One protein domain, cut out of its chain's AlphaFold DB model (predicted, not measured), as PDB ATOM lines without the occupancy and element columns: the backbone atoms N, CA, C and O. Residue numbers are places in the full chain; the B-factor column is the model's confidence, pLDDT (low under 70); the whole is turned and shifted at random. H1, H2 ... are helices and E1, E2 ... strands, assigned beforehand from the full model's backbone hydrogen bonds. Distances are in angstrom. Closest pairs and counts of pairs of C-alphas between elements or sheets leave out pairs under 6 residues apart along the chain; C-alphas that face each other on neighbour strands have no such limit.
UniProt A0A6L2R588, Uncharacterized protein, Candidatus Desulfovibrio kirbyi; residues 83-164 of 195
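What this domain is: This is residues 83 to 164 of the 195 residues of an uncharacterized protein of Candidatus Desulfovibrio kirbyi (UniProt A0A6L2R588). A twisted four-stranded sheet and a smaller three-stranded sheet make a half-open wedge, partly face to face with their strands crossed. At one corner E3 runs on into E4 and joins the two sheets, the short helix H1 lies at the other side of the gap, and residues 115 to 129 make a long loop at the end away from the small sheet. The printed part has 82 residues, in the order E1 E2 E3 E4 E5 E6 E7 H1, and is mostly strand by its named elements, though these hold under half of the residues. The sheets run E4 E7 E6 E5 and E1 E2 E3, both antiparallel. The whole is compact, with a radius of gyration of the C-alphas of 12.6 A, and its spans of 38 by 25 by 22 A make it only just elongated.

How they stand to each other: In the larger sheet, E4, residues 108 to 114, and E5, residues 130 to 132, are edge strands; E6, residues 137 to 142, and E7, residues 145 to 150, are inner. Together they form a Greek key, in which the first of four strands is the antiparallel neighbour of the fourth. E5, E6 and E7 are a meander, each strand the antiparallel neighbour of the one before. N 110 and O 148 of E4 and E7 are 2.8 A apart, N 140 and O 147 of E6 and E7 2.9 A, and N 130 and O 139 of E5 and E6 2.8 A, each within hydrogen-bond range. E1, residues 83 to 86, E2, residues 91 to 95, and E3, residues 102 to 106, form a second meander. N 93 and O 84 of E2 and E1, and N 92 and O 105 of E2 and E3, are each 2.8 A apart, within hydrogen-bond range. E3 runs on into E4 at 95 degrees, and these two meet only through their link. E2 and E4 are only just apart, their closest C-alphas 8.3 A from each other. H1, residues 160 to 163, is on both sheets but only grazes each; its closest C-alphas to E2 are those of Val 162 and Ile 94, 6.7 A apart, and to E5 those of Ala 160 and Val 131, 6.3 A apart. H1 is too short for an O i to N i+4 pair; its one O i to N i+3 pair is within range.

Where its parts are: E4 is 18.3 A long from first to last C-alpha, E7 16.4 A, E6 15.8 A, E3 13.5 A, E2 13.3 A and E1 10.1 A. E1 begins at C-alpha 83 (185.912, 211.409, 233.481), E4 begins at C-alpha 108 (196.696, 222.969, 226.537), and H1 ends at C-alpha 163 (184.577, 215.110, 225.781).

The domain as a whole: The two C-alphas farthest apart are those of Thr 99 and Arg 119, 37.7 A. The printed part has no cut. The link from E4 to E5, 15 residues, is long. The mean pLDDT of the printed part is 93.6, and no printed residue is under 70.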
ATOM      1  N   LEU A  83     185.898 211.852 232.097       95.38
ATOM      2  CA  LEU A  83     185.912 211.409 233.481       95.38
ATOM      3  C   LEU A  83     186.356 212.512 234.432       95.38
ATOM      4  O   LEU A  83     185.747 212.717 235.478       95.38
ATOM      5  N   GLN A  84     187.398 213.249 234.072       93.81
ATOM      6  CA  GLN A  84     187.956 214.274 234.942       93.81
ATOM      7  C   GLN A  84     188.686 215.329 234.130       93.81
ATOM      8  O   GLN A  84     189.275 215.025 233.099       93.81
ATOM      9  N   ILE A  85     188.685 216.561 234.631       93.44
ATOM     10  CA  ILE A  85     189.490 217.651 234.089       93.44
ATOM     11  C   ILE A  85     190.351 218.177 235.230       93.44
ATOM     12  O   ILE A  85     189.841 218.808 236.156       93.44
ATOM     13  N   ASP A  86     191.650 217.905 235.171       92.50
ATOM     14  CA  ASP A  86     192.624 218.413 236.129       92.50
ATOM     15  C   ASP A  86     193.266 219.681 235.555       92.50
ATOM     16  O   ASP A  86     194.149 219.653 234.697       92.50
ATOM     17  N   LEU A  87     192.793 220.832 236.033       91.88
ATOM     18  CA  LEU A  87     193.271 222.137 235.580       91.88
ATOM     19  C   LEU A  87     194.661 222.507 236.109       91.88
ATOM     20  O   LEU A  87     195.225 223.487 235.621       91.88
ATOM     21  N   VAL A  88     195.173 221.786 237.113       91.88
ATOM     22  CA  VAL A  88     196.514 221.993 237.675       91.88
ATOM     23  C   VAL A  88     197.527 221.223 236.838       91.88
ATOM     24  O   VAL A  88     198.521 221.795 236.401       91.88
ATOM     25  N   LYS A  89     197.237 219.952 236.546       93.94
ATOM     26  CA  LYS A  89     198.072 219.107 235.680       93.94
ATOM     27  C   LYS A  89     197.879 219.392 234.195       93.94
ATOM     28  O   LYS A  89     198.701 218.978 233.387       93.94
ATOM     29  N   SER A  90     196.823 220.125 233.837       95.19
ATOM     30  CA  SER A  90     196.388 220.325 232.451       95.19
ATOM     31  C   SER A  90     196.156 218.991 231.743       95.19
ATOM     32  O   SER A  90     196.638 218.760 230.635       95.19
ATOM     33  N   THR A  91     195.410 218.108 232.404       95.94
ATOM     34  CA  THR A  91     195.034 216.804 231.862       95.94
ATOM     35  C   THR A  91     193.522 216.625 231.838       95.94
ATOM     36  O   THR A  91     192.781 217.209 232.634       95.94
ATOM     37  N   VAL A  92     193.059 215.816 230.892       95.56
ATOM     38  CA  VAL A  92     191.683 215.331 230.812       95.56
ATOM     39  C   VAL A  92     191.730 213.812 230.867       95.56
ATOM     40  O   VAL A  92     192.360 213.174 230.028       95.56
ATOM     41  N   THR A  93     191.077 213.224 231.861       95.94
ATOM     42  CA  THR A  93     190.901 211.776 231.950       95.94
ATOM     43  C   THR A  93     189.650 211.391 231.175       95.94
ATOM     44  O   THR A  93     188.580 211.945 231.429       95.94
ATOM     45  N   ILE A  94     189.767 210.433 230.258       96.44
ATOM     46  CA  ILE A  94     188.665 209.929 229.437       96.44
ATOM     47  C   ILE A  94     188.526 208.409 229.556       96.44
ATOM     48  O   ILE A  94     189.475 207.710 229.917       96.44
ATOM     49  N   LEU A  95     187.353 207.896 229.194       96.75
ATOM     50  CA  LEU A  95     187.183 206.512 228.772       96.75
ATOM     51  C   LEU A  95     187.391 206.435 227.255       96.75
ATOM     52  O   LEU A  95     186.584 206.961 226.489       96.75
ATOM     53  N   ASP A  96     188.463 205.773 226.827       93.69
ATOM     54  CA  ASP A  96     188.782 205.596 225.415       93.69
ATOM     55  C   ASP A  96     187.692 204.750 224.725       93.69
ATOM     56  O   ASP A  96     187.390 203.631 225.166       93.69
ATOM     57  N   PRO A  97     187.056 205.256 223.653       89.75
ATOM     58  CA  PRO A  97     185.944 204.566 223.019       89.75
ATOM     59  C   PRO A  97     186.371 203.312 222.247       89.75
ATOM     60  O   PRO A  97     185.527 202.431 222.064       89.75
ATOM     61  N   ALA A  98     187.629 203.216 221.809       90.50
ATOM     62  CA  ALA A  98     188.152 202.096 221.038       90.50
ATOM     63  C   ALA A  98     188.621 200.965 221.956       90.50
ATOM     64  O   ALA A  98     188.210 199.819 221.786       90.50
ATOM     65  N   THR A  99     189.439 201.283 222.960       92.44
ATOM     66  CA  THR A  99     190.021 200.273 223.858       92.44
ATOM     67  C   THR A  99     189.149 199.973 225.073       92.44
ATOM     68  O   THR A  99     189.368 198.966 225.743       92.44
ATOM     69  N   LYS A 100     188.167 200.835 225.378       91.75
ATOM     70  CA  LYS A 100     187.356 200.791 226.608       91.75
ATOM     71  C   LYS A 100     188.203 200.880 227.882       91.75
ATOM     72  O   LYS A 100     187.810 200.362 228.925       91.75
ATOM     73  N   THR A 101     189.352 201.552 227.812       94.62
ATOM     74  CA  THR A 101     190.245 201.777 228.956       94.62
ATOM     75  C   THR A 101     190.251 203.236 229.386       94.62
ATOM     76  O   THR A 101     189.989 204.136 228.593       94.62
ATOM     77  N   ILE A 102     190.602 203.484 230.645       96.06
ATOM     78  CA  ILE A 102     190.795 204.841 231.159       96.06
ATOM     79  C   ILE A 102     192.134 205.376 230.631       96.06
ATOM     80  O   ILE A 102     193.162 204.716 230.785       96.06
ATOM     81  N   LYS A 103     192.120 206.560 230.016       94.88
ATOM     82  CA  LYS A 103     193.304 207.246 229.480       94.88
ATOM     83  C   LYS A 103     193.376 208.658 230.049       94.88
ATOM     84  O   LYS A 103     192.363 209.346 230.139       94.88
ATOM     85  N   GLU A 104     194.573 209.105 230.405       95.56
ATOM     86  CA  GLU A 104     194.841 210.513 230.695       95.56
ATOM     87  C   GLU A 104     195.434 211.184 229.450       95.56
ATOM     88  O   GLU A 104     196.380 210.674 228.851       95.56
ATOM     89  N   ILE A 105     194.854 212.314 229.048       95.50
ATOM     90  CA  ILE A 105     195.275 213.104 227.891       95.50
ATOM     91  C   ILE A 105     195.830 214.431 228.391       95.50
ATOM     92  O   ILE A 105     195.138 215.179 229.084       95.50
ATOM     93  N   ALA A 106     197.064 214.749 228.013       96.50
ATOM     94  CA  ALA A 106     197.620 216.080 228.217       96.50
ATOM     95  C   ALA A 106     196.937 217.085 227.276       96.50
ATOM     96  O   ALA A 106     196.796 216.838 226.079       96.50
ATOM     97  N   VAL A 107     196.530 218.234 227.812       97.25
ATOM     98  CA  VAL A 107     195.844 219.284 227.053       97.25
ATOM     99  C   VAL A 107     196.477 220.646 227.303       97.25
ATOM    100  O   VAL A 107     197.013 220.927 228.372       97.25
ATOM    101  N   LYS A 108     196.358 221.555 226.335       96.81
ATOM    102  CA  LYS A 108     196.696 222.969 226.537       96.81
ATOM    103  C   LYS A 108     195.437 223.761 226.855       96.81
ATOM    104  O   LYS A 108     194.660 224.072 225.952       96.81
ATOM    105  N   VAL A 109     195.235 224.114 228.123       96.62
ATOM    106  CA  VAL A 109     194.101 224.956 228.535       96.62
ATOM    107  C   VAL A 109     194.291 226.377 228.001       96.62
ATOM    108  O   VAL A 109     195.322 227.001 228.233       96.62
ATOM    109  N   SER A 110     193.302 226.886 227.271       95.19
ATOM    110  CA  SER A 110     193.354 228.201 226.627       95.19
ATOM    111  C   SER A 110     192.394 229.221 227.222       95.19
ATOM    112  O   SER A 110     192.666 230.412 227.124       95.19
ATOM    113  N   ALA A 111     191.285 228.785 227.822       96.06
ATOM    114  CA  ALA A 111     190.360 229.679 228.512       96.06
ATOM    115  C   ALA A 111     189.645 228.966 229.662       96.06
ATOM    116  O   ALA A 111     189.390 227.761 229.604       96.06
ATOM    117  N   LYS A 112     189.324 229.739 230.701       95.75
ATOM    118  CA  LYS A 112     188.523 229.332 231.857       95.75
ATOM    119  C   LYS A 112     187.575 230.477 232.166       95.75
ATOM    120  O   LYS A 112     188.032 231.580 232.459       95.75
ATOM    121  N   GLU A 113     186.277 230.233 232.091       95.50
ATOM    122  CA  GLU A 113     185.275 231.270 232.303       95.50
ATOM    123  C   GLU A 113     184.219 230.798 233.302       95.50
ATOM    124  O   GLU A 113     183.552 229.793 233.046       95.50
ATOM    125  N   PRO A 114     184.022 231.496 234.433       94.94
ATOM    126  CA  PRO A 114     182.936 231.169 235.343       94.94
ATOM    127  C   PRO A 114     181.579 231.442 234.679       94.94
ATOM    128  O   PRO A 114     181.431 232.373 233.883       94.94
ATOM    129  N   VAL A 115     180.595 230.626 235.043       93.31
ATOM    130  CA  VAL A 115     179.200 230.709 234.603       93.31
ATOM    131  C   VAL A 115     178.351 231.000 235.830       93.31
ATOM    132  O   VAL A 115     178.327 230.215 236.779       93.31
ATOM    133  N   ALA A 116     177.652 232.135 235.830       89.69
ATOM    134  CA  ALA A 116     176.947 232.589 237.028       89.69
ATOM    135  C   ALA A 116     175.789 231.650 237.407       89.69
ATOM    136  O   ALA A 116     175.566 231.347 238.580       89.69
ATOM    137  N   ASN A 117     175.031 231.199 236.407       87.25
ATOM    138  CA  ASN A 117     173.890 230.300 236.559       87.25
ATOM    139  C   ASN A 117     173.482 229.712 235.195       87.25
ATOM    140  O   ASN A 117     174.030 230.072 234.159       87.25
ATOM    141  N   ALA A 118     172.480 228.832 235.183       84.56
ATOM    142  CA  ALA A 118     172.011 228.164 233.965       84.56
ATOM    143  C   ALA A 118     171.401 229.103 232.897       84.56
ATOM    144  O   ALA A 118     171.244 228.687 231.753       84.56
ATOM    145  N   ARG A 119     171.045 230.350 233.248       90.75
ATOM    146  CA  ARG A 119     170.521 231.365 232.311       90.75
ATOM    147  C   ARG A 119     171.610 232.279 231.749       90.75
ATOM    148  O   ARG A 119     171.298 233.154 230.947       90.75
ATOM    149  N   ASP A 120     172.862 232.107 232.167       93.38
ATOM    150  CA  ASP A 120     173.992 232.861 231.633       93.38
ATOM    151  C   ASP A 120     174.075 232.664 230.100       93.38
ATOM    152  O   ASP A 120     174.099 231.513 229.649       93.38
ATOM    153  N   PRO A 121     174.129 233.739 229.281       94.25
ATOM    154  CA  PRO A 121     174.182 233.650 227.815       94.25
ATOM    155  C   PRO A 121     175.339 232.802 227.274       94.25
ATOM    156  O   PRO A 121     175.324 232.348 226.123       94.25
ATOM    157  N   LYS A 122     176.372 232.576 228.090       92.88
ATOM    158  CA  LYS A 122     177.477 231.688 227.742       92.88
ATOM    159  C   LYS A 122     177.035 230.236 227.593       92.88
ATOM    160  O   LYS A 122     177.594 229.568 226.726       92.88
ATOM    161  N   VAL A 123     176.033 229.783 228.352       92.62
ATOM    162  CA  VAL A 123     175.569 228.381 228.374       92.62
ATOM    163  C   VAL A 123     174.097 228.193 228.010       92.62
ATOM    164  O   VAL A 123     173.720 227.117 227.553       92.62
ATOM    165  N   ALA A 124     173.256 229.211 228.196       92.12
ATOM    166  CA  ALA A 124     171.823 229.106 227.965       92.12
ATOM    167  C   ALA A 124     171.520 228.747 226.501       92.12
ATOM    168  O   ALA A 124     171.974 229.422 225.578       92.12
ATOM    169  N   GLY A 125     170.758 227.667 226.297       91.81
ATOM    170  CA  GLY A 125     170.377 227.183 224.966       91.81
ATOM    171  C   GLY A 125     171.517 226.566 224.149       91.81
ATOM    172  O   GLY A 125     171.316 226.276 222.973       91.81
ATOM    173  N   LYS A 126     172.701 226.362 224.742       93.25
ATOM    174  CA  LYS A 126     173.845 225.730 224.075       93.25
ATOM    175  C   LYS A 126     174.057 224.312 224.582       93.25
ATOM    176  O   LYS A 126     173.846 224.019 225.758       93.25
ATOM    177  N   THR A 127     174.539 223.459 223.689       92.00
ATOM    178  CA  THR A 127     174.961 222.097 224.016       92.00
ATOM    179  C   THR A 127     176.471 222.068 224.185       92.00
ATOM    180  O   THR A 127     177.201 222.672 223.402       92.00
ATOM    181  N   PHE A 128     176.928 221.350 225.206       93.25
ATOM    182  CA  PHE A 128     178.337 221.063 225.434       93.25
ATOM    183  C   PHE A 128     178.542 219.547 225.434       93.25
ATOM    184  O   PHE A 128     177.645 218.822 225.870       93.25
ATOM    185  N   PRO A 129     179.711 219.066 224.991       96.25
ATOM    186  CA  PRO A 129     180.888 219.842 224.595       96.25
ATOM    187  C   PRO A 129     180.775 220.442 223.186       96.25
ATOM    188  O   PRO A 129     180.032 219.947 222.344       96.25
ATOM    189  N   VAL A 130     181.529 221.512 222.934       95.50
ATOM    190  CA  VAL A 130     181.696 222.106 221.600       95.50
ATOM    191  C   VAL A 130     183.089 221.753 221.097       95.50
ATOM    192  O   VAL A 130     184.081 222.160 221.701       95.50
ATOM    193  N   VAL A 131     183.162 221.003 219.999       95.19
ATOM    194  CA  VAL A 131     184.418 220.668 219.317       95.19
ATOM    195  C   VAL A 131     184.564 221.582 218.104       95.19
ATOM    196  O   VAL A 131     183.800 221.482 217.147       95.19
ATOM    197  N   ASP A 132     185.536 222.486 218.152       94.62
ATOM    198  CA  ASP A 132     185.885 223.384 217.052       94.62
ATOM    199  C   ASP A 132     187.116 222.819 216.334       94.62
ATOM    200  O   ASP A 132     188.248 222.937 216.818       94.62
ATOM    201  N   LYS A 133     186.879 222.168 215.188       91.31
ATOM    202  CA  LYS A 133     187.928 221.522 214.383       91.31
ATOM    203  C   LYS A 133     188.876 222.526 213.726       91.31
ATOM    204  O   LYS A 133     190.051 222.222 213.559       91.31
ATOM    205  N   GLU A 134     188.403 223.728 213.395       92.38
ATOM    206  CA  GLU A 134     189.236 224.767 212.777       92.38
ATOM    207  C   GLU A 134     190.206 225.366 213.797       92.38
ATOM    208  O   GLU A 134     191.403 225.503 213.539       92.38
ATOM    209  N   LYS A 135     189.704 225.690 214.994       94.06
ATOM    210  CA  LYS A 135     190.518 226.248 216.085       94.06
ATOM    211  C   LYS A 135     191.256 225.184 216.893       94.06
ATOM    212  O   LYS A 135     192.053 225.547 217.773       94.06
ATOM    213  N   LYS A 136     190.999 223.905 216.598       95.06
ATOM    214  CA  LYS A 136     191.548 222.736 217.293       95.06
ATOM    215  C   LYS A 136     191.286 222.798 218.802       95.06
ATOM    216  O   LYS A 136     192.183 222.574 219.614       95.06
ATOM    217  N   THR A 137     190.072 223.190 219.191       96.94
ATOM    218  CA  THR A 137     189.687 223.387 220.598       96.94
ATOM    219  C   THR A 137     188.455 222.588 220.969       96.94
ATOM    220  O   THR A 137     187.527 222.450 220.178       96.94
ATOM    221  N   VAL A 138     188.413 222.162 222.225       97.56
ATOM    222  CA  VAL A 138     187.234 221.592 222.867       97.56
ATOM    223  C   VAL A 138     186.817 222.527 223.995       97.56
ATOM    224  O   VAL A 138     187.647 222.913 224.820       97.56
ATOM    225  N   THR A 139     185.536 222.888 224.034       97.12
ATOM    226  CA  THR A 139     184.929 223.644 225.131       97.12
ATOM    227  C   THR A 139     183.925 222.769 225.859       97.12
ATOM    228  O   THR A 139     182.959 222.285 225.273       97.12
ATOM    229  N   VAL A 140     184.127 222.608 227.161       95.94
ATOM    230  CA  VAL A 140     183.261 221.822 228.044       95.94
ATOM    231  C   VAL A 140     182.653 222.720 229.113       95.94
ATOM    232  O   VAL A 140     183.295 223.660 229.585       95.94
ATOM    233  N   TYR A 141     181.420 222.415 229.512       92.12
ATOM    234  CA  TYR A 141     180.770 223.041 230.658       92.12
ATOM    235  C   TYR A 141     180.769 222.070 231.839       92.12
ATOM    236  O   TYR A 141     180.130 221.021 231.783       92.12
ATOM    237  N   ALA A 142     181.494 222.407 232.904       87.06
ATOM    238  CA  ALA A 142     181.604 221.584 234.103       87.06
ATOM    239  C   ALA A 142     181.747 222.467 235.345       87.06
ATOM    240  O   ALA A 142     182.393 223.507 235.292       87.06
ATOM    241  N   GLN A 143     181.145 222.064 236.471       83.00
ATOM    242  CA  GLN A 143     181.293 222.754 237.766       83.00
ATOM    243  C   GLN A 143     181.049 224.280 237.700       83.00
ATOM    244  O   GLN A 143     181.771 225.060 238.315       83.00
ATOM    245  N   LYS A 144     180.027 224.717 236.947       88.00
ATOM    246  CA  LYS A 144     179.721 226.145 236.707       88.00
ATOM    247  C   LYS A 144     180.873 226.920 236.037       88.00
ATOM    248  O   LYS A 144     181.024 228.121 236.245       88.00
ATOM    249  N   MET A 145     181.673 226.250 235.214       92.50
ATOM    250  CA  MET A 145     182.775 226.838 234.459       92.50
ATOM    251  C   MET A 145     182.765 226.329 233.016       92.50
ATOM    252  O   MET A 145     182.540 225.146 232.763       92.50
ATOM    253  N   LEU A 146     183.027 227.225 232.068       95.62
ATOM    254  CA  LEU A 146     183.437 226.865 230.719       95.62
ATOM    255  C   LEU A 146     184.948 226.727 230.677       95.62
ATOM    256  O   LEU A 146     185.679 227.645 231.053       95.62
ATOM    257  N   ILE A 147     185.408 225.574 230.218       97.12
ATOM    258  CA  ILE A 147     186.824 225.260 230.104       97.12
ATOM    259  C   ILE A 147     187.084 224.982 228.632       97.12
ATOM    260  O   ILE A 147     186.497 224.066 228.063       97.12
ATOM    261  N   THR A 148     187.967 225.770 228.027       97.56
ATOM    262  CA  THR A 148     188.409 225.565 226.647       97.56
ATOM    263  C   THR A 148     189.855 225.115 226.655       97.56
ATOM    264  O   THR A 148     190.713 225.770 227.256       97.56
ATOM    265  N   PHE A 149     190.135 224.012 225.976       97.56
ATOM    266  CA  PHE A 149     191.469 223.439 225.873       97.56
ATOM    267  C   PHE A 149     191.732 222.882 224.474       97.56
ATOM    268  O   PHE A 149     190.819 222.722 223.667       97.56
ATOM    269  N   ARG A 150     193.004 222.607 224.188       97.38
ATOM    270  CA  ARG A 150     193.464 221.973 222.950       97.38
ATOM    271  C   ARG A 150     194.064 220.601 223.266       97.38
ATOM    272  O   ARG A 150     195.099 220.574 223.939       97.38
ATOM    273  N   PRO A 151     193.433 219.496 222.836       95.56
ATOM    274  CA  PRO A 151     194.050 218.170 222.831       95.56
ATOM    275  C   PRO A 151     195.225 218.091 221.844       95.56
ATOM    276  O   PRO A 151     195.410 218.994 221.018       95.56
ATOM    277  N   SER A 152     195.997 217.002 221.913       92.62
ATOM    278  CA  SER A 152     196.991 216.659 220.882       92.62
ATOM    279  C   SER A 152     196.332 216.505 219.502       92.62
ATOM    280  O   SER A 152     195.108 216.421 219.411       92.62
ATOM    281  N   GLU A 153     197.114 216.495 218.419       88.00
ATOM    282  CA  GLU A 153     196.545 216.326 217.071       88.00
ATOM    283  C   GLU A 153     195.831 214.980 216.914       88.00
ATOM    284  O   GLU A 153     194.728 214.951 216.378       88.00
ATOM    285  N   ASP A 154     196.386 213.906 217.479       88.69
ATOM    286  CA  ASP A 154     195.768 212.577 217.436       88.69
ATOM    287  C   ASP A 154     194.462 212.529 218.242       88.69
ATOM    288  O   ASP A 154     193.474 211.935 217.816       88.69
ATOM    289  N   ASP A 155     194.428 213.182 219.408       92.62
ATOM    290  CA  ASP A 155     193.245 213.162 220.268       92.62
ATOM    291  C   ASP A 155     192.137 214.115 219.755       92.62
ATOM    292  O   ASP A 155     190.984 213.973 220.152       92.62
ATOM    293  N   GLN A 156     192.422 215.070 218.858       86.56
ATOM    294  CA  GLN A 156     191.404 215.976 218.285       86.56
ATOM    295  C   GLN A 156     190.347 215.260 217.438       86.56
ATOM    296  O   GLN A 156     189.247 215.789 217.263       86.56
ATOM    297  N   GLU A 157     190.661 214.067 216.940       89.75
ATOM    298  CA  GLU A 157     189.733 213.262 216.149       89.75
ATOM    299  C   GLU A 157     188.683 212.542 217.003       89.75
ATOM    300  O   GLU A 157     187.725 211.985 216.458       89.75
ATOM    301  N   TYR A 158     188.798 212.576 218.339       92.88
ATOM    302  CA  TYR A 158     187.749 212.029 219.190       92.88
ATOM    303  C   TYR A 158     186.417 212.758 218.982       92.88
ATOM    304  O   TYR A 158     186.372 213.994 218.948       92.88
ATOM    305  N   PRO A 159     185.307 212.004 218.909       92.50
ATOM    306  CA  PRO A 159     183.993 212.592 218.740       92.50
ATOM    307  C   PRO A 159     183.552 213.322 220.020       92.50
ATOM    308  O   PRO A 159     184.128 213.145 221.098       92.50
ATOM    309  N   ALA A 160     182.528 214.169 219.908       93.31
ATOM    310  CA  ALA A 160     182.087 215.049 220.992       93.31
ATOM    311  C   ALA A 160     181.747 214.282 222.284       93.31
ATOM    312  O   ALA A 160     182.044 214.749 223.378       93.31
ATOM    313  N   GLU A 161     181.198 213.075 222.176       93.19
ATOM    314  CA  GLU A 161     180.770 212.241 223.300       93.19
ATOM    315  C   GLU A 161     181.936 211.838 224.220       93.19
ATOM    316  O   GLU A 161     181.737 211.651 225.423       93.19
ATOM    317  N   VAL A 162     183.165 211.759 223.692       95.56
ATOM    318  CA  VAL A 162     184.379 211.503 224.493       95.56
ATOM    319  C   VAL A 162     184.672 212.669 225.432       95.56
ATOM    320  O   VAL A 162     185.132 212.468 226.552       95.56
ATOM    321  N   TRP A 163     184.362 213.889 225.006       96.31
ATOM    322  CA  TRP A 163     184.577 215.110 225.781       96.31
ATOM    323  C   TRP A 163     183.394 215.460 226.687       96.31
ATOM    324  O   TRP A 163     183.479 216.385 227.497       96.31
ATOM    325  N   GLN A 164     182.278 214.745 226.555       95.12
ATOM    326  CA  GLN A 164     181.085 214.987 227.348       95.12
ATOM    327  C   GLN A 164     181.294 214.515 228.784       95.12
ATOM    328  O   GLN A 164     181.753 213.402 229.030       95.12
TER     329      GLN A 164